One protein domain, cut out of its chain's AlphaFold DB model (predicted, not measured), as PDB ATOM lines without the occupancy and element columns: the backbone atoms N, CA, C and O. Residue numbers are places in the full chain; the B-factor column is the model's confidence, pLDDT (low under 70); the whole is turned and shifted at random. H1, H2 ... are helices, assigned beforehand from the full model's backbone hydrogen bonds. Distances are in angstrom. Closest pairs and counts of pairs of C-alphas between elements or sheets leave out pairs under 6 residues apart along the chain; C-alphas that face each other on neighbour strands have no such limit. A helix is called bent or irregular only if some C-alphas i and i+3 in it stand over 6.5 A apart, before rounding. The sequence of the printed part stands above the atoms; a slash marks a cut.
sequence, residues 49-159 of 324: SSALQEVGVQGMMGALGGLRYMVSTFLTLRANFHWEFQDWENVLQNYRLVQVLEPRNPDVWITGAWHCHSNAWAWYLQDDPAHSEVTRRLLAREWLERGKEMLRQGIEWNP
ATOM      1  N   SER A  49      -1.597 -10.943 -61.116       60.72
ATOM      2  CA  SER A  49      -1.509  -9.488 -61.310       60.72
ATOM      3  C   SER A  49      -1.168  -9.097 -62.746       60.72
ATOM      4  O   SER A  49      -0.327  -9.715 -63.403       60.72
ATOM      5  N   SER A  50      -1.761  -7.998 -63.217       64.94
ATOM      6  CA  SER A  50      -1.354  -7.398 -64.489       64.94
ATOM      7  C   SER A  50       0.078  -6.851 -64.406       64.94
ATOM      8  O   SER A  50       0.505  -6.329 -63.372       64.94
ATOM      9  N   ALA A  51       0.811  -6.894 -65.523       63.22
ATOM     10  CA  ALA A  51       2.173  -6.359 -65.600       63.22
ATOM     11  C   ALA A  51       2.251  -4.874 -65.183       63.22
ATOM     12  O   ALA A  51       3.229  -4.447 -64.578       63.22
ATOM     13  N   LEU A  52       1.198  -4.093 -65.450       64.25
ATOM     14  CA  LEU A  52       1.106  -2.687 -65.041       64.25
ATOM     15  C   LEU A  52       1.001  -2.522 -63.521       64.25
ATOM     16  O   LEU A  52       1.624  -1.626 -62.958       64.25
ATOM     17  N   GLN A  53       0.250  -3.393 -62.850       66.50
ATOM     18  CA  GLN A  53       0.102  -3.365 -61.396       66.50
ATOM     19  C   GLN A  53       1.405  -3.772 -60.701       66.50
ATOM     20  O   GLN A  53       1.818  -3.127 -59.739       66.50
ATOM     21  N   GLU A  54       2.106  -4.773 -61.239       67.94
ATOM     22  CA  GLU A  54       3.449  -5.134 -60.779       67.94
ATOM     23  C   GLU A  54       4.446  -3.988 -60.932       67.94
ATOM     24  O   GLU A  54       5.201  -3.713 -60.000       67.94
ATOM     25  N   VAL A  55       4.437  -3.303 -62.078       69.31
ATOM     26  CA  VAL A  55       5.289  -2.133 -62.321       69.31
ATOM     27  C   VAL A  55       4.937  -0.993 -61.366       69.31
ATOM     28  O   VAL A  55       5.845  -0.359 -60.833       69.31
ATOM     29  N   GLY A  56       3.652  -0.757 -61.090       71.38
ATOM     30  CA  GLY A  56       3.209   0.249 -60.124       71.38
ATOM     31  C   GLY A  56       3.719  -0.035 -58.710       71.38
ATOM     32  O   GLY A  56       4.338   0.831 -58.090       71.38
ATOM     33  N   VAL A  57       3.542  -1.267 -58.224       69.31
ATOM     34  CA  VAL A  57       4.031  -1.680 -56.899       69.31
ATOM     35  C   VAL A  57       5.558  -1.639 -56.830       69.31
ATOM     36  O   VAL A  57       6.106  -1.100 -55.872       69.31
ATOM     37  N   GLN A  58       6.266  -2.129 -57.851       69.69
ATOM     38  CA  GLN A  58       7.733  -2.071 -57.907       69.69
ATOM     39  C   GLN A  58       8.248  -0.626 -57.966       69.69
ATOM     40  O   GLN A  58       9.210  -0.290 -57.277       69.69
ATOM     41  N   GLY A  59       7.576   0.242 -58.725       69.38
ATOM     42  CA  GLY A  59       7.871   1.670 -58.787       69.38
ATOM     43  C   GLY A  59       7.717   2.341 -57.425       69.38
ATOM     44  O   GLY A  59       8.597   3.091 -57.008       69.38
ATOM     45  N   MET A  60       6.658   2.012 -56.681       70.00
ATOM     46  CA  MET A  60       6.454   2.539 -55.330       70.00
ATOM     47  C   MET A  60       7.478   1.990 -54.331       70.00
ATOM     48  O   MET A  60       8.003   2.743 -53.508       70.00
ATOM     49  N   MET A  61       7.798   0.693 -54.414       68.19
ATOM     50  CA  MET A  61       8.827   0.063 -53.586       68.19
ATOM     51  C   MET A  61      10.203   0.704 -53.805       68.19
ATOM     52  O   MET A  61      10.899   0.938 -52.821       68.19
ATOM     53  N   GLY A  62      10.566   1.025 -55.051       67.12
ATOM     54  CA  GLY A  62      11.826   1.702 -55.373       67.12
ATOM     55  C   GLY A  62      11.833   3.188 -55.002       67.12
ATOM     56  O   GLY A  62      12.815   3.686 -54.458       67.12
ATOM     57  N   ALA A  63      10.729   3.907 -55.238       68.75
ATOM     58  CA  ALA A  63      10.649   5.345 -54.966       68.75
ATOM     59  C   ALA A  63      10.569   5.675 -53.467       68.75
ATOM     60  O   ALA A  63      11.179   6.644 -53.016       68.75
ATOM     61  N   LEU A  64       9.809   4.892 -52.695       69.75
ATOM     62  CA  LEU A  64       9.558   5.161 -51.275       69.75
ATOM     63  C   LEU A  64      10.393   4.280 -50.342       69.75
ATOM     64  O   LEU A  64      10.581   4.643 -49.181       69.75
ATOM     65  N   GLY A  65      10.902   3.134 -50.803       74.62
ATOM     66  CA  GLY A  65      11.677   2.218 -49.966       74.62
ATOM     67  C   GLY A  65      10.960   1.899 -48.648       74.62
ATOM     68  O   GLY A  65       9.800   1.487 -48.640       74.62
ATOM     69  N   GLY A  66      11.642   2.131 -47.521       75.44
ATOM     70  CA  GLY A  66      11.083   1.959 -46.174       75.44
ATOM     71  C   GLY A  66      10.081   3.040 -45.743       75.44
ATOM     72  O   GLY A  66       9.292   2.798 -44.834       75.44
ATOM     73  N   LEU A  67      10.044   4.202 -46.408       83.88
ATOM     74  CA  LEU A  67       9.095   5.279 -46.084       83.88
ATOM     75  C   LEU A  67       7.651   4.902 -46.427       83.88
ATOM     76  O   LEU A  67       6.729   5.504 -45.881       83.88
ATOM     77  N   ARG A  68       7.433   3.890 -47.281       84.25
ATOM     78  CA  ARG A  68       6.087   3.423 -47.644       84.25
ATOM     79  C   ARG A  68       5.257   3.019 -46.424       84.25
ATOM     80  O   ARG A  68       4.072   3.321 -46.401       84.25
ATOM     81  N   TYR A  69       5.885   2.434 -45.398       86.44
ATOM     82  CA  TYR A  69       5.214   2.059 -44.147       86.44
ATOM     83  C   TYR A  69       4.767   3.289 -43.352       86.44
ATOM     84  O   TYR A  69       3.677   3.312 -42.789       86.44
ATOM     85  N   MET A  70       5.569   4.356 -43.343       89.88
ATOM     86  CA  MET A  70       5.208   5.608 -42.672       89.88
ATOM     87  C   MET A  70       4.073   6.329 -43.410       89.88
ATOM     88  O   MET A  70       3.138   6.817 -42.780       89.88
ATOM     89  N   VAL A  71       4.128   6.359 -44.748       91.62
ATOM     90  CA  VAL A  71       3.052   6.916 -45.586       91.62
ATOM     91  C   VAL A  71       1.765   6.118 -45.399       91.62
ATOM     92  O   VAL A  71       0.711   6.707 -45.190       91.62
ATOM     93  N   SER A  72       1.856   4.791 -45.418       92.94
ATOM     94  CA  SER A  72       0.742   3.886 -45.147       92.94
ATOM     95  C   SER A  72       0.132   4.141 -43.768       92.94
ATOM     96  O   SER A  72      -1.056   4.429 -43.679       92.94
ATOM     97  N   THR A  73       0.951   4.204 -42.713       95.31
ATOM     98  CA  THR A  73       0.496   4.544 -41.353       95.31
ATOM     99  C   THR A  73      -0.264   5.875 -41.324       95.31
ATOM    100  O   THR A  73      -1.338   5.970 -40.733       95.31
ATOM    101  N   PHE A  74       0.256   6.910 -41.991       97.19
ATOM    102  CA  PHE A  74      -0.420   8.205 -42.083       97.19
ATOM    103  C   PHE A  74      -1.760   8.119 -42.831       97.19
ATOM    104  O   PHE A  74      -2.739   8.730 -42.403       97.19
ATOM    105  N   LEU A  75      -1.830   7.354 -43.922       96.94
ATOM    106  CA  LEU A  75      -3.067   7.132 -44.674       96.94
ATOM    107  C   LEU A  75      -4.097   6.336 -43.863       96.94
ATOM    108  O   LEU A  75      -5.272   6.682 -43.901       96.94
ATOM    109  N   THR A  76      -3.680   5.342 -43.077       97.00
ATOM    110  CA  THR A  76      -4.569   4.615 -42.157       97.00
ATOM    111  C   THR A  76      -5.100   5.531 -41.053       97.00
ATOM    112  O   THR A  76      -6.293   5.504 -40.762       97.00
ATOM    113  N   LEU A  77      -4.265   6.405 -40.478       97.12
ATOM    114  CA  LEU A  77      -4.729   7.418 -39.517       97.12
ATOM    115  C   LEU A  77      -5.737   8.379 -40.156       97.12
ATOM    116  O   LEU A  77      -6.771   8.671 -39.560       97.12
ATOM    117  N   ARG A  78      -5.483   8.835 -41.388       97.56
ATOM    118  CA  ARG A  78      -6.451   9.642 -42.145       97.56
ATOM    119  C   ARG A  78      -7.744   8.885 -42.422       97.56
ATOM    120  O   ARG A  78      -8.809   9.472 -42.278       97.56
ATOM    121  N   ALA A  79      -7.668   7.607 -42.788       97.75
ATOM    122  CA  ALA A  79      -8.843   6.765 -42.980       97.75
ATOM    123  C   ALA A  79      -9.672   6.673 -41.691       97.75
ATOM    124  O   ALA A  79     -10.887   6.804 -41.760       97.75
ATOM    125  N   ASN A  80      -9.031   6.541 -40.526       95.94
ATOM    126  CA  ASN A  80      -9.726   6.562 -39.238       95.94
ATOM    127  C   ASN A  80     -10.440   7.897 -38.984       95.94
ATOM    128  O   ASN A  80     -11.602   7.883 -38.597       95.94
ATOM    129  N   PHE A  81      -9.813   9.037 -39.291       97.62
ATOM    130  CA  PHE A  81     -10.507  10.329 -39.226       97.62
ATOM    131  C   PHE A  81     -11.725  10.379 -40.162       97.62
ATOM    132  O   PHE A  81     -12.798  10.797 -39.746       97.62
ATOM    133  N   HIS A  82     -11.607   9.928 -41.414       97.69
ATOM    134  CA  HIS A  82     -12.757   9.881 -42.329       97.69
ATOM    135  C   HIS A  82     -13.862   8.937 -41.830       97.69
ATOM    136  O   HIS A  82     -15.042   9.245 -41.972       97.69
ATOM    137  N   TRP A  83     -13.489   7.816 -41.208       96.94
ATOM    138  CA  TRP A  83     -14.421   6.874 -40.592       96.94
ATOM    139  C   TRP A  83     -15.228   7.520 -39.456       96.94
ATOM    140  O   TRP A  83     -16.444   7.340 -39.419       96.94
ATOM    141  N   GLU A  84     -14.597   8.326 -38.593       95.56
ATOM    142  CA  GLU A  84     -15.285   9.062 -37.516       95.56
ATOM    143  C   GLU A  84     -16.394   9.982 -38.049       95.56
ATOM    144  O   GLU A  84     -17.440  10.129 -37.419       95.56
ATOM    145  N   PHE A  85     -16.190  10.560 -39.236       95.38
ATOM    146  CA  PHE A  85     -17.144  11.452 -39.899       95.38
ATOM    147  C   PHE A  85     -17.990  10.767 -40.982       95.38
ATOM    148  O   PHE A  85     -18.642  11.459 -41.762       95.38
ATOM    149  N   GLN A  86     -17.996   9.429 -41.038       95.94
ATOM    150  CA  GLN A  86     -18.795   8.633 -41.987       95.94
ATOM    151  C   GLN A  86     -18.524   8.984 -43.466       95.94
ATOM    152  O   GLN A  86     -19.379   8.835 -44.338       95.94
ATOM    153  N   ASP A  87     -17.305   9.428 -43.769       96.94
ATOM    154  CA  ASP A  87     -16.846   9.757 -45.117       96.94
ATOM    155  C   ASP A  87     -16.280   8.501 -45.802       96.94
ATOM    156  O   ASP A  87     -15.070   8.317 -45.973       96.94
ATOM    157  N   TRP A  88     -17.191   7.582 -46.133       97.69
ATOM    158  CA  TRP A  88     -16.867   6.222 -46.574       97.69
ATOM    159  C   TRP A  88     -16.010   6.178 -47.836       97.69
ATOM    160  O   TRP A  88     -15.100   5.354 -47.933       97.69
ATOM    161  N   GLU A  89     -16.253   7.076 -48.793       97.06
ATOM    162  CA  GLU A  89     -15.457   7.141 -50.019       97.06
ATOM    163  C   GLU A  89     -14.002   7.495 -49.713       97.06
ATOM    164  O   GLU A  89     -13.094   6.822 -50.203       97.06
ATOM    165  N   ASN A  90     -13.740   8.471 -48.840       97.62
ATOM    166  CA  ASN A  90     -12.364   8.773 -48.460       97.62
ATOM    167  C   ASN A  90     -11.733   7.663 -47.608       97.62
ATOM    168  O   ASN A  90     -10.535   7.409 -47.765       97.62
ATOM    169  N   VAL A  91     -12.492   6.941 -46.773       98.38
ATOM    170  CA  VAL A  91     -11.990   5.713 -46.118       98.38
ATOM    171  C   VAL A  91     -11.500   4.720 -47.176       98.38
ATOM    172  O   VAL A  91     -10.350   4.276 -47.128       98.38
ATOM    173  N   LEU A  92     -12.336   4.423 -48.173       97.00
ATOM    174  CA  LEU A  92     -12.017   3.490 -49.251       97.00
ATOM    175  C   LEU A  92     -10.797   3.939 -50.065       97.00
ATOM    176  O   LEU A  92      -9.914   3.125 -50.335       97.00
ATOM    177  N   GLN A  93     -10.711   5.217 -50.442       94.94
ATOM    178  CA  GLN A  93      -9.574   5.731 -51.214       94.94
ATOM    179  C   GLN A  93      -8.258   5.649 -50.432       94.94
ATOM    180  O   GLN A  93      -7.239   5.250 -50.996       94.94
ATOM    181  N   ASN A  94      -8.265   5.964 -49.130       97.31
ATOM    182  CA  ASN A  94      -7.068   5.814 -48.299       97.31
ATOM    183  C   ASN A  94      -6.639   4.340 -48.212       97.31
ATOM    184  O   ASN A  94      -5.465   4.049 -48.440       97.31
ATOM    185  N   TYR A  95      -7.566   3.403 -47.974       97.00
ATOM    186  CA  TYR A  95      -7.228   1.974 -47.929       97.00
ATOM    187  C   TYR A  95      -6.746   1.422 -49.273       97.00
ATOM    188  O   TYR A  95      -5.804   0.635 -49.291       97.00
ATOM    189  N   ARG A  96      -7.299   1.881 -50.404       93.12
ATOM    190  CA  ARG A  96      -6.777   1.524 -51.734       93.12
ATOM    191  C   ARG A  96      -5.319   1.938 -51.893       93.12
ATOM    192  O   ARG A  96      -4.517   1.149 -52.375       93.12
ATOM    193  N   LEU A  97      -4.947   3.141 -51.454       90.56
ATOM    194  CA  LEU A  97      -3.551   3.591 -51.490       90.56
ATOM    195  C   LEU A  97      -2.661   2.766 -50.554       90.56
ATOM    196  O   LEU A  97      -1.576   2.347 -50.959       90.56
ATOM    197  N   VAL A  98      -3.130   2.490 -49.335       93.50
ATOM    198  CA  VAL A  98      -2.434   1.628 -48.370       93.50
ATOM    199  C   VAL A  98      -2.191   0.233 -48.956       93.50
ATOM    200  O   VAL A  98      -1.090  -0.288 -48.833       93.50
ATOM    201  N   GLN A  99      -3.157  -0.341 -49.672       90.38
ATOM    202  CA  GLN A  99      -3.015  -1.642 -50.337       90.38
ATOM    203  C   GLN A  99      -1.948  -1.637 -51.427       90.38
ATOM    204  O   GLN A  99      -1.239  -2.625 -51.573       90.38
ATOM    205  N   VAL A 100      -1.765  -0.540 -52.167       85.56
ATOM    206  CA  VAL A 100      -0.648  -0.455 -53.124       85.56
ATOM    207  C   VAL A 100       0.700  -0.308 -52.402       85.56
ATOM    208  O   VAL A 100       1.722  -0.790 -52.895       85.56
ATOM    209  N   LEU A 101       0.728   0.339 -51.232       87.31
ATOM    210  CA  LEU A 101       1.944   0.535 -50.431       87.31
ATOM    211  C   LEU A 101       2.369  -0.731 -49.673       87.31
ATOM    212  O   LEU A 101       3.564  -1.021 -49.574       87.31
ATOM    213  N   GLU A 102       1.401  -1.481 -49.153       89.31
ATOM    214  CA  GLU A 102       1.586  -2.668 -48.317       89.31
ATOM    215  C   GLU A 102       0.725  -3.855 -48.784       89.31
ATOM    216  O   GLU A 102      -0.010  -4.451 -47.997       89.31
ATOM    217  N   PRO A 103       0.829  -4.285 -50.051       87.69
ATOM    218  CA  PRO A 103      -0.076  -5.304 -50.577       87.69
ATOM    219  C   PRO A 103       0.108  -6.678 -49.916       87.69
ATOM    220  O   PRO A 103      -0.792  -7.511 -49.935       87.69
ATOM    221  N   ARG A 104       1.267  -6.920 -49.297       86.81
ATOM    222  CA  ARG A 104       1.579  -8.157 -48.562       86.81
ATOM    223  C   ARG A 104       1.304  -8.085 -47.063       86.81
ATOM    224  O   ARG A 104       1.790  -8.926 -46.314       86.81
ATOM    225  N   ASN A 105       0.620  -7.042 -46.614       92.00
ATOM    226  CA  ASN A 105       0.131  -6.944 -45.253       92.00
ATOM    227  C   ASN A 105      -1.354  -7.352 -45.255       92.00
ATOM    228  O   ASN A 105      -2.184  -6.567 -45.699       92.00
ATOM    229  N   PRO A 106      -1.722  -8.563 -44.804       94.38
ATOM    230  CA  PRO A 106      -3.111  -9.029 -44.791       94.38
ATOM    231  C   PRO A 106      -4.081  -8.079 -44.082       94.38
ATOM    232  O   PRO A 106      -5.223  -7.931 -44.522       94.38
ATOM    233  N   ASP A 107      -3.619  -7.397 -43.032       96.00
ATOM    234  CA  ASP A 107      -4.465  -6.539 -42.204       96.00
ATOM    235  C   ASP A 107      -5.041  -5.368 -43.006       96.00
ATOM    236  O   ASP A 107      -6.196  -5.005 -42.815       96.00
ATOM    237  N   VAL A 108      -4.308  -4.818 -43.981       95.81
ATOM    238  CA  VAL A 108      -4.810  -3.678 -44.771       95.81
ATOM    239  C   VAL A 108      -5.953  -4.067 -45.712       95.81
ATOM    240  O   VAL A 108      -6.792  -3.233 -46.059       95.81
ATOM    241  N   TRP A 109      -6.007  -5.336 -46.121       97.69
ATOM    242  CA  TRP A 109      -7.109  -5.890 -46.907       97.69
ATOM    243  C   TRP A 109      -8.306  -6.190 -46.015       97.69
ATOM    244  O   TRP A 109      -9.420  -5.781 -46.330       97.69
ATOM    245  N   ILE A 110      -8.058  -6.846 -44.878       97.94
ATOM    246  CA  ILE A 110      -9.075  -7.200 -43.884       97.94
ATOM    247  C   ILE A 110      -9.762  -5.947 -43.336       97.94
ATOM    248  O   ILE A 110     -10.985  -5.840 -43.383       97.94
ATOM    249  N   THR A 111      -8.995  -4.971 -42.852       97.69
ATOM    250  CA  THR A 111      -9.555  -3.766 -42.235       97.69
ATOM    251  C   THR A 111     -10.267  -2.893 -43.263       97.69
ATOM    252  O   THR A 111     -11.386  -2.445 -43.010       97.69
ATOM    253  N   GLY A 112      -9.680  -2.697 -44.449       97.81
ATOM    254  CA  GLY A 112     -10.338  -1.962 -45.531       97.81
ATOM    255  C   GLY A 112     -11.666  -2.607 -45.940       97.81
ATOM    256  O   GLY A 112     -12.681  -1.916 -46.082       97.81
ATOM    257  N   ALA A 113     -11.692  -3.938 -46.058       98.25
ATOM    258  CA  ALA A 113     -12.898  -4.676 -46.393       98.25
ATOM    259  C   ALA A 113     -13.942  -4.564 -45.281       98.25
ATOM    260  O   ALA A 113     -15.108  -4.301 -45.577       98.25
ATOM    261  N   TRP A 114     -13.530  -4.678 -44.016       97.56
ATOM    262  CA  TRP A 114     -14.402  -4.531 -42.853       97.56
ATOM    263  C   TRP A 114     -15.091  -3.162 -42.809       97.56
ATOM    264  O   TRP A 114     -16.300  -3.094 -42.568       97.56
ATOM    265  N   HIS A 115     -14.379  -2.075 -43.133       98.12
ATOM    266  CA  HIS A 115     -15.013  -0.762 -43.279       98.12
ATOM    267  C   HIS A 115     -16.087  -0.749 -44.373       98.12
ATOM    268  O   HIS A 115     -17.120  -0.115 -44.183       98.12
ATOM    269  N   CYS A 116     -15.894  -1.477 -45.474       98.12
ATOM    270  CA  CYS A 116     -16.875  -1.559 -46.555       98.12
ATOM    271  C   CYS A 116     -18.090  -2.427 -46.177       98.12
ATOM    272  O   CYS A 116     -19.219  -1.940 -46.133       98.12
ATOM    273  N   HIS A 117     -17.866  -3.708 -45.868       96.25
ATOM    274  CA  HIS A 117     -18.927  -4.708 -45.688       96.25
ATOM    275  C   HIS A 117     -19.567  -4.715 -44.288       96.25
ATOM    276  O   HIS A 117     -20.471  -5.517 -44.023       96.25
ATOM    277  N   SER A 118     -19.074  -3.889 -43.361       95.50
ATOM    278  CA  SER A 118     -19.677  -3.711 -42.036       95.50
ATOM    279  C   SER A 118     -20.056  -2.262 -41.786       95.50
ATOM    280  O   SER A 118     -21.239  -1.985 -41.645       95.50
ATOM    281  N   ASN A 119     -19.088  -1.343 -41.770       97.19
ATOM    282  CA  ASN A 119     -19.348   0.029 -41.324       97.19
ATOM    283  C   ASN A 119     -20.177   0.826 -42.347       97.19
ATOM    284  O   ASN A 119     -21.290   1.242 -42.035       97.19
ATOM    285  N   ALA A 120     -19.685   0.967 -43.582       97.88
ATOM    286  CA  ALA A 120     -20.402   1.670 -44.643       97.88
ATOM    287  C   ALA A 120     -21.727   0.969 -44.968       97.88
ATOM    288  O   ALA A 120     -22.775   1.610 -44.990       97.88
ATOM    289  N   TRP A 121     -21.702  -0.359 -45.142       97.38
ATOM    290  CA  TRP A 121     -22.908  -1.163 -45.359       97.38
ATOM    291  C   TRP A 121     -24.002  -0.890 -44.311       97.38
ATOM    292  O   TRP A 121     -25.149  -0.640 -44.685       97.38
ATOM    293  N   ALA A 122     -23.659  -0.904 -43.016       96.38
ATOM    294  CA  ALA A 122     -24.631  -0.682 -41.945       96.38
ATOM    295  C   ALA A 122     -25.145   0.760 -41.943       96.38
ATOM    296  O   ALA A 122     -26.357   0.962 -41.880       96.38
ATOM    297  N   TRP A 123     -24.248   1.739 -42.092       97.81
ATOM    298  CA  TRP A 123     -24.609   3.155 -42.121       97.81
ATOM    299  C   TRP A 123     -25.585   3.470 -43.259       97.81
ATOM    300  O   TRP A 123     -26.627   4.076 -43.022       97.81
ATOM    301  N   TYR A 124     -25.324   2.981 -44.479       97.69
ATOM    302  CA  TYR A 124     -26.250   3.177 -45.599       97.69
ATOM    303  C   TYR A 124     -27.611   2.531 -45.348       97.69
ATOM    304  O   TYR A 124     -28.624   3.076 -45.768       97.69
ATOM    305  N   LEU A 125     -27.679   1.389 -44.659       95.19
ATOM    306  CA  LEU A 125     -28.967   0.768 -44.346       95.19
ATOM    307  C   LEU A 125     -29.737   1.491 -43.242       95.19
ATOM    308  O   LEU A 125     -30.965   1.537 -43.322       95.19
ATOM    309  N   GLN A 126     -29.054   2.010 -42.224       94.19
ATOM    310  CA  GLN A 126     -29.687   2.406 -40.964       94.19
ATOM    311  C   GLN A 126     -29.728   3.919 -40.758       94.19
ATOM    312  O   GLN A 126     -30.758   4.439 -40.332       94.19
ATOM    313  N   ASP A 127     -28.650   4.613 -41.109       92.56
ATOM    314  CA  ASP A 127     -28.367   5.951 -40.589       92.56
ATOM    315  C   ASP A 127     -28.340   7.033 -41.668       92.56
ATOM    316  O   ASP A 127     -28.444   8.208 -41.334       92.56
ATOM    317  N   ASP A 128     -28.217   6.660 -42.944       93.88
ATOM    318  CA  ASP A 128     -28.131   7.602 -44.061       93.88
ATOM    319  C   ASP A 128     -29.432   8.412 -44.238       93.88
ATOM    320  O   ASP A 128     -30.433   7.887 -44.741       93.88
ATOM    321  N   PRO A 129     -29.448   9.709 -43.878       93.12
ATOM    322  CA  PRO A 129     -30.657  10.515 -43.960       93.12
ATOM    323  C   PRO A 129     -30.862  11.101 -45.363       93.12
ATOM    324  O   PRO A 129     -31.931  11.634 -45.657       93.12
ATOM    325  N   ALA A 130     -29.835  11.054 -46.220       94.38
ATOM    326  CA  ALA A 130     -29.823  11.744 -47.502       94.38
ATOM    327  C   ALA A 130     -30.537  10.950 -48.603       94.38
ATOM    328  O   ALA A 130     -30.982  11.531 -49.595       94.38
ATOM    329  N   HIS A 131     -30.662   9.631 -48.438       95.56
ATOM    330  CA  HIS A 131     -31.134   8.741 -49.490       95.56
ATOM    331  C   HIS A 131     -32.443   8.018 -49.143       95.56
ATOM    332  O   HIS A 131     -32.716   7.621 -48.008       95.56
ATOM    333  N   SER A 132     -33.256   7.788 -50.180       96.81
ATOM    334  CA  SER A 132     -34.463   6.959 -50.078       96.81
ATOM    335  C   SER A 132     -34.125   5.525 -49.659       96.81
ATOM    336  O   SER A 132     -33.010   5.054 -49.876       96.81
ATOM    337  N   GLU A 133     -35.096   4.780 -49.125       96.12
ATOM    338  CA  GLU A 133     -34.885   3.383 -48.717       96.12
ATOM    339  C   GLU A 133     -34.350   2.485 -49.841       96.12
ATOM    340  O   GLU A 133     -33.459   1.665 -49.620       96.12
ATOM    341  N   VAL A 134     -34.860   2.654 -51.063       96.62
ATOM    342  CA  VAL A 134     -34.399   1.876 -52.219       96.62
ATOM    343  C   VAL A 134     -32.941   2.207 -52.538       96.62
ATOM    344  O   VAL A 134     -32.130   1.298 -52.713       96.62
ATOM    345  N   THR A 135     -32.590   3.495 -52.555       97.50
ATOM    346  CA  THR A 135     -31.217   3.954 -52.797       97.50
ATOM    347  C   THR A 135     -30.262   3.462 -51.710       97.50
ATOM    348  O   THR A 135     -29.197   2.943 -52.029       97.50
ATOM    349  N   ARG A 136     -30.669   3.530 -50.439       97.75
ATOM    350  CA  ARG A 136     -29.918   3.007 -49.290       97.75
ATOM    351  C   ARG A 136     -29.584   1.527 -49.435       97.75
ATOM    352  O   ARG A 136     -28.433   1.128 -49.279       97.75
ATOM    353  N   ARG A 137     -30.569   0.704 -49.814       96.75
ATOM    354  CA  ARG A 137     -30.357  -0.733 -50.066       96.75
ATOM    355  C   ARG A 137     -29.422  -0.988 -51.251       96.75
ATOM    356  O   ARG A 137     -28.641  -1.937 -51.197       96.75
ATOM    357  N   LEU A 138     -29.500  -0.177 -52.308       97.50
ATOM    358  CA  LEU A 138     -28.603  -0.290 -53.462       97.50
ATOM    359  C   LEU A 138     -27.156   0.041 -53.073       97.50
ATOM    360  O   LEU A 138     -26.262  -0.754 -53.351       97.50
ATOM    361  N   LEU A 139     -26.946   1.158 -52.374       97.75
ATOM    362  CA  LEU A 139     -25.628   1.578 -51.894       97.75
ATOM    363  C   LEU A 139     -25.044   0.557 -50.919       97.75
ATOM    364  O   LEU A 139     -23.894   0.158 -51.067       97.75
ATOM    365  N   ALA A 140     -25.839   0.049 -49.978       97.38
ATOM    366  CA  ALA A 140     -25.390  -1.002 -49.073       97.38
ATOM    367  C   ALA A 140     -24.899  -2.246 -49.836       97.38
ATOM    368  O   ALA A 140     -23.823  -2.761 -49.539       97.38
ATOM    369  N   ARG A 141     -25.634  -2.705 -50.861       97.00
ATOM    370  CA  ARG A 141     -25.182  -3.816 -51.719       97.00
ATOM    371  C   ARG A 141     -23.879  -3.489 -52.441       97.00
ATOM    372  O   ARG A 141     -22.990  -4.329 -52.480       97.00
ATOM    373  N   GLU A 142     -23.737  -2.277 -52.965       97.75
ATOM    374  CA  GLU A 142     -22.499  -1.847 -53.612       97.75
ATOM    375  C   GLU A 142     -21.303  -1.877 -52.645       97.75
ATOM    376  O   GLU A 142     -20.239  -2.394 -52.982       97.75
ATOM    377  N   TRP A 143     -21.476  -1.391 -51.414       98.19
ATOM    378  CA  TRP A 143     -20.440  -1.430 -50.380       98.19
ATOM    379  C   TRP A 143     -20.092  -2.849 -49.927       98.19
ATOM    380  O   TRP A 143     -18.920  -3.141 -49.673       98.19
ATOM    381  N   LEU A 144     -21.076  -3.748 -49.894       97.75
ATOM    382  CA  LEU A 144     -20.844  -5.168 -49.656       97.75
ATOM    383  C   LEU A 144     -19.960  -5.782 -50.754       97.75
ATOM    384  O   LEU A 144     -18.957  -6.424 -50.439       97.75
ATOM    385  N   GLU A 145     -20.276  -5.525 -52.027       98.00
ATOM    386  CA  GLU A 145     -19.484  -6.002 -53.169       98.00
ATOM    387  C   GLU A 145     -18.058  -5.437 -53.162       98.00
ATOM    388  O   GLU A 145     -17.101  -6.178 -53.376       98.00
ATOM    389  N   ARG A 146     -17.888  -4.149 -52.839       97.88
ATOM    390  CA  ARG A 146     -16.561  -3.523 -52.704       97.88
ATOM    391  C   ARG A 146     -15.714  -4.203 -51.625       97.88
ATOM    392  O   ARG A 146     -14.529  -4.444 -51.850       97.88
ATOM    393  N   GLY A 147     -16.307  -4.536 -50.476       98.00
ATOM    394  CA  GLY A 147     -15.620  -5.272 -49.410       98.00
ATOM    395  C   GLY A 147     -15.241  -6.694 -49.827       98.00
ATOM    396  O   GLY A 147     -14.117  -7.130 -49.587       98.00
ATOM    397  N   LYS A 148     -16.145  -7.399 -50.516       98.06
ATOM    398  CA  LYS A 148     -15.895  -8.745 -51.047       98.06
ATOM    399  C   LYS A 148     -14.763  -8.760 -52.076       98.06
ATOM    400  O   LYS A 148     -13.880  -9.610 -51.999       98.06
ATOM    401  N   GLU A 149     -14.760  -7.807 -53.002       96.69
ATOM    402  CA  GLU A 149     -13.700  -7.658 -54.003       96.69
ATOM    403  C   GLU A 149     -12.342  -7.380 -53.351       96.69
ATOM    404  O   GLU A 149     -11.336  -7.988 -53.706       96.69
ATOM    405  N   MET A 150     -12.318  -6.529 -52.328       96.50
ATOM    406  CA  MET A 150     -11.102  -6.241 -51.574       96.50
ATOM    407  C   MET A 150     -10.530  -7.488 -50.881       96.50
ATOM    408  O   MET A 150      -9.318  -7.693 -50.899       96.50
ATOM    409  N   LEU A 151     -11.377  -8.360 -50.324       97.94
ATOM    410  CA  LEU A 151     -10.934  -9.638 -49.749       97.94
ATOM    411  C   LEU A 151     -10.412 -10.605 -50.820       97.94
ATOM    412  O   LEU A 151      -9.395 -11.260 -50.597       97.94
ATOM    413  N   ARG A 152     -11.057 -10.671 -51.992       96.19
ATOM    414  CA  ARG A 152     -10.594 -11.494 -53.126       96.19
ATOM    415  C   ARG A 152      -9.216 -11.060 -53.612       96.19
ATOM    416  O   ARG A 152      -8.328 -11.897 -53.727       96.19
ATOM    417  N   GLN A 153      -9.006  -9.759 -53.788       92.06
ATOM    418  CA  GLN A 153      -7.682  -9.217 -54.100       92.06
ATOM    419  C   GLN A 153      -6.689  -9.525 -52.973       92.06
ATOM    420  O   GLN A 153      -5.595 -10.018 -53.228       92.06
ATOM    421  N   GLY A 154      -7.077  -9.334 -51.709       94.00
ATOM    422  CA  GLY A 154      -6.236  -9.676 -50.562       94.00
ATOM    423  C   GLY A 154      -5.752 -11.129 -50.572       94.00
ATOM    424  O   GLY A 154      -4.583 -11.375 -50.271       94.00
ATOM    425  N   ILE A 155      -6.608 -12.072 -50.978       94.50
ATOM    426  CA  ILE A 155      -6.277 -13.493 -51.165       94.50
ATOM    427  C   ILE A 155      -5.253 -13.698 -52.287       94.50
ATOM    428  O   ILE A 155      -4.339 -14.504 -52.129       94.50
ATOM    429  N   GLU A 156      -5.366 -12.983 -53.408       90.31
ATOM    430  CA  GLU A 156      -4.380 -13.061 -54.498       90.31
ATOM    431  C   GLU A 156      -2.985 -12.626 -54.027       90.31
ATOM    432  O   GLU A 156      -1.978 -13.252 -54.368       90.31
ATOM    433  N   TRP A 157      -2.929 -11.584 -53.194       86.88
ATOM    434  CA  TRP A 157      -1.682 -11.046 -52.651       86.88
ATOM    435  C   TRP A 157      -1.138 -11.821 -51.446       86.88
ATOM    436  O   TRP A 157       0.075 -11.818 -51.220       86.88
ATOM    437  N   ASN A 158      -2.008 -12.484 -50.679       91.06
ATOM    438  CA  ASN A 158      -1.677 -13.163 -49.424       91.06
ATOM    439  C   ASN A 158      -2.374 -14.539 -49.327       91.06
ATOM    440  O   ASN A 158      -3.141 -14.777 -48.390       91.06
ATOM    441  N   PRO A 159      -2.115 -15.475 -50.262       90.06
ATOM    442  CA  PRO A 159      -2.898 -16.711 -50.387       90.06
ATOM    443  C   PRO A 159      -2.770 -17.656 -49.187       90.06
ATOM    444  O   PRO A 159      -3.656 -18.477 -48.955       90.06
TER     445      PRO A 159
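Overview. This is residues 49 to 159 of the 324 residues of an uncharacterized protein of Verrucomicrobia bacterium (UniProt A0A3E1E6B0). Four helices, H2 to H5, run up and down side by side in an elongated bundle, and a fifth, H1, lies across one end of it. The four follow one another in a zigzag, each packed on the one before it in the chain, and the bundle is not a closed ring: H2 and H5, at its two sides, are apart. H4 and H5 form the longest hairpin, and its turn, residues 127 to 132, lies at the end away from H1. The printed part has 111 residues with five named helices, H1 to H5 in order along the chain, and no named strand; its class is all helix. It is compact, with a radius of gyration of the C-alphas of 15.1 A, and it spans 47 by 26 by 20 A.

Arrangement. H1, residues 51 to 64, is close to but not clearly touching H2, residues 67 to 84; their closest C-alphas, those of Met 61 and Arg 68, are 7.4 A apart and their lines are about perpendicular, at 77 degrees. H3, residues 88 to 101, is the hub, touching three other helices. With its residues 100 to 101 alone it touches H1, about perpendicular at 82 degrees; the closest C-alphas are those of Val 57 and Val 100, 6.1 A apart. H2 and H3 touch as a helical hairpin, opposite ways at a shallow tilt of 14 degrees, closest at the C-alphas of Ala 79 and Val 91, 4.6 A apart. H3 forms another hairpin with H4, residues 106 to 126, at a shallow tilt of 9 degrees; the closest C-alphas, those of Tyr 95 and Gly 112, are 5.6 A apart. H4 and H5, residues 133 to 157, touch as a third hairpin at a shallow tilt of 7 degrees, closest at the C-alphas of Ala 113 and Gly 147, 4.1 A apart. H2 and H4 are near each other, as are H3 and H5, while H1 is apart from H4 and H5. Every O i to N i+4 pair is within hydrogen-bond range in H1, H2, H3 and H5, and 15 of 17 are in H4.

Along the chain. H1 begins at C-alpha 51, (2.173, -6.359, -65.600), and is 19.8 A long from first to last C-alpha. H2 measures 26.1 A and H3 20.0 A. H4 measures 29.2 A and is only just irregular: C-alphas 117 and 120 are 6.6 A apart. H5, the longest with 25 residues, runs 36.4 A from C-alpha 133 at (-34.885, 3.383, -48.717) to C-alpha 157 at (-1.682, -11.046, -52.651).

Size, cuts and confidence. The two C-alphas farthest apart, those of Gly 62 and Glu 133, are 47.2 A apart. The printed part has no cut. The links H1 to H2, H2 to H3 and H3 to H4 are tight, and H4 to H5 is short. The mean pLDDT of the printed part is 90.7; residues 49 to 55, 57 to 59 and 61 to 64 are under 70.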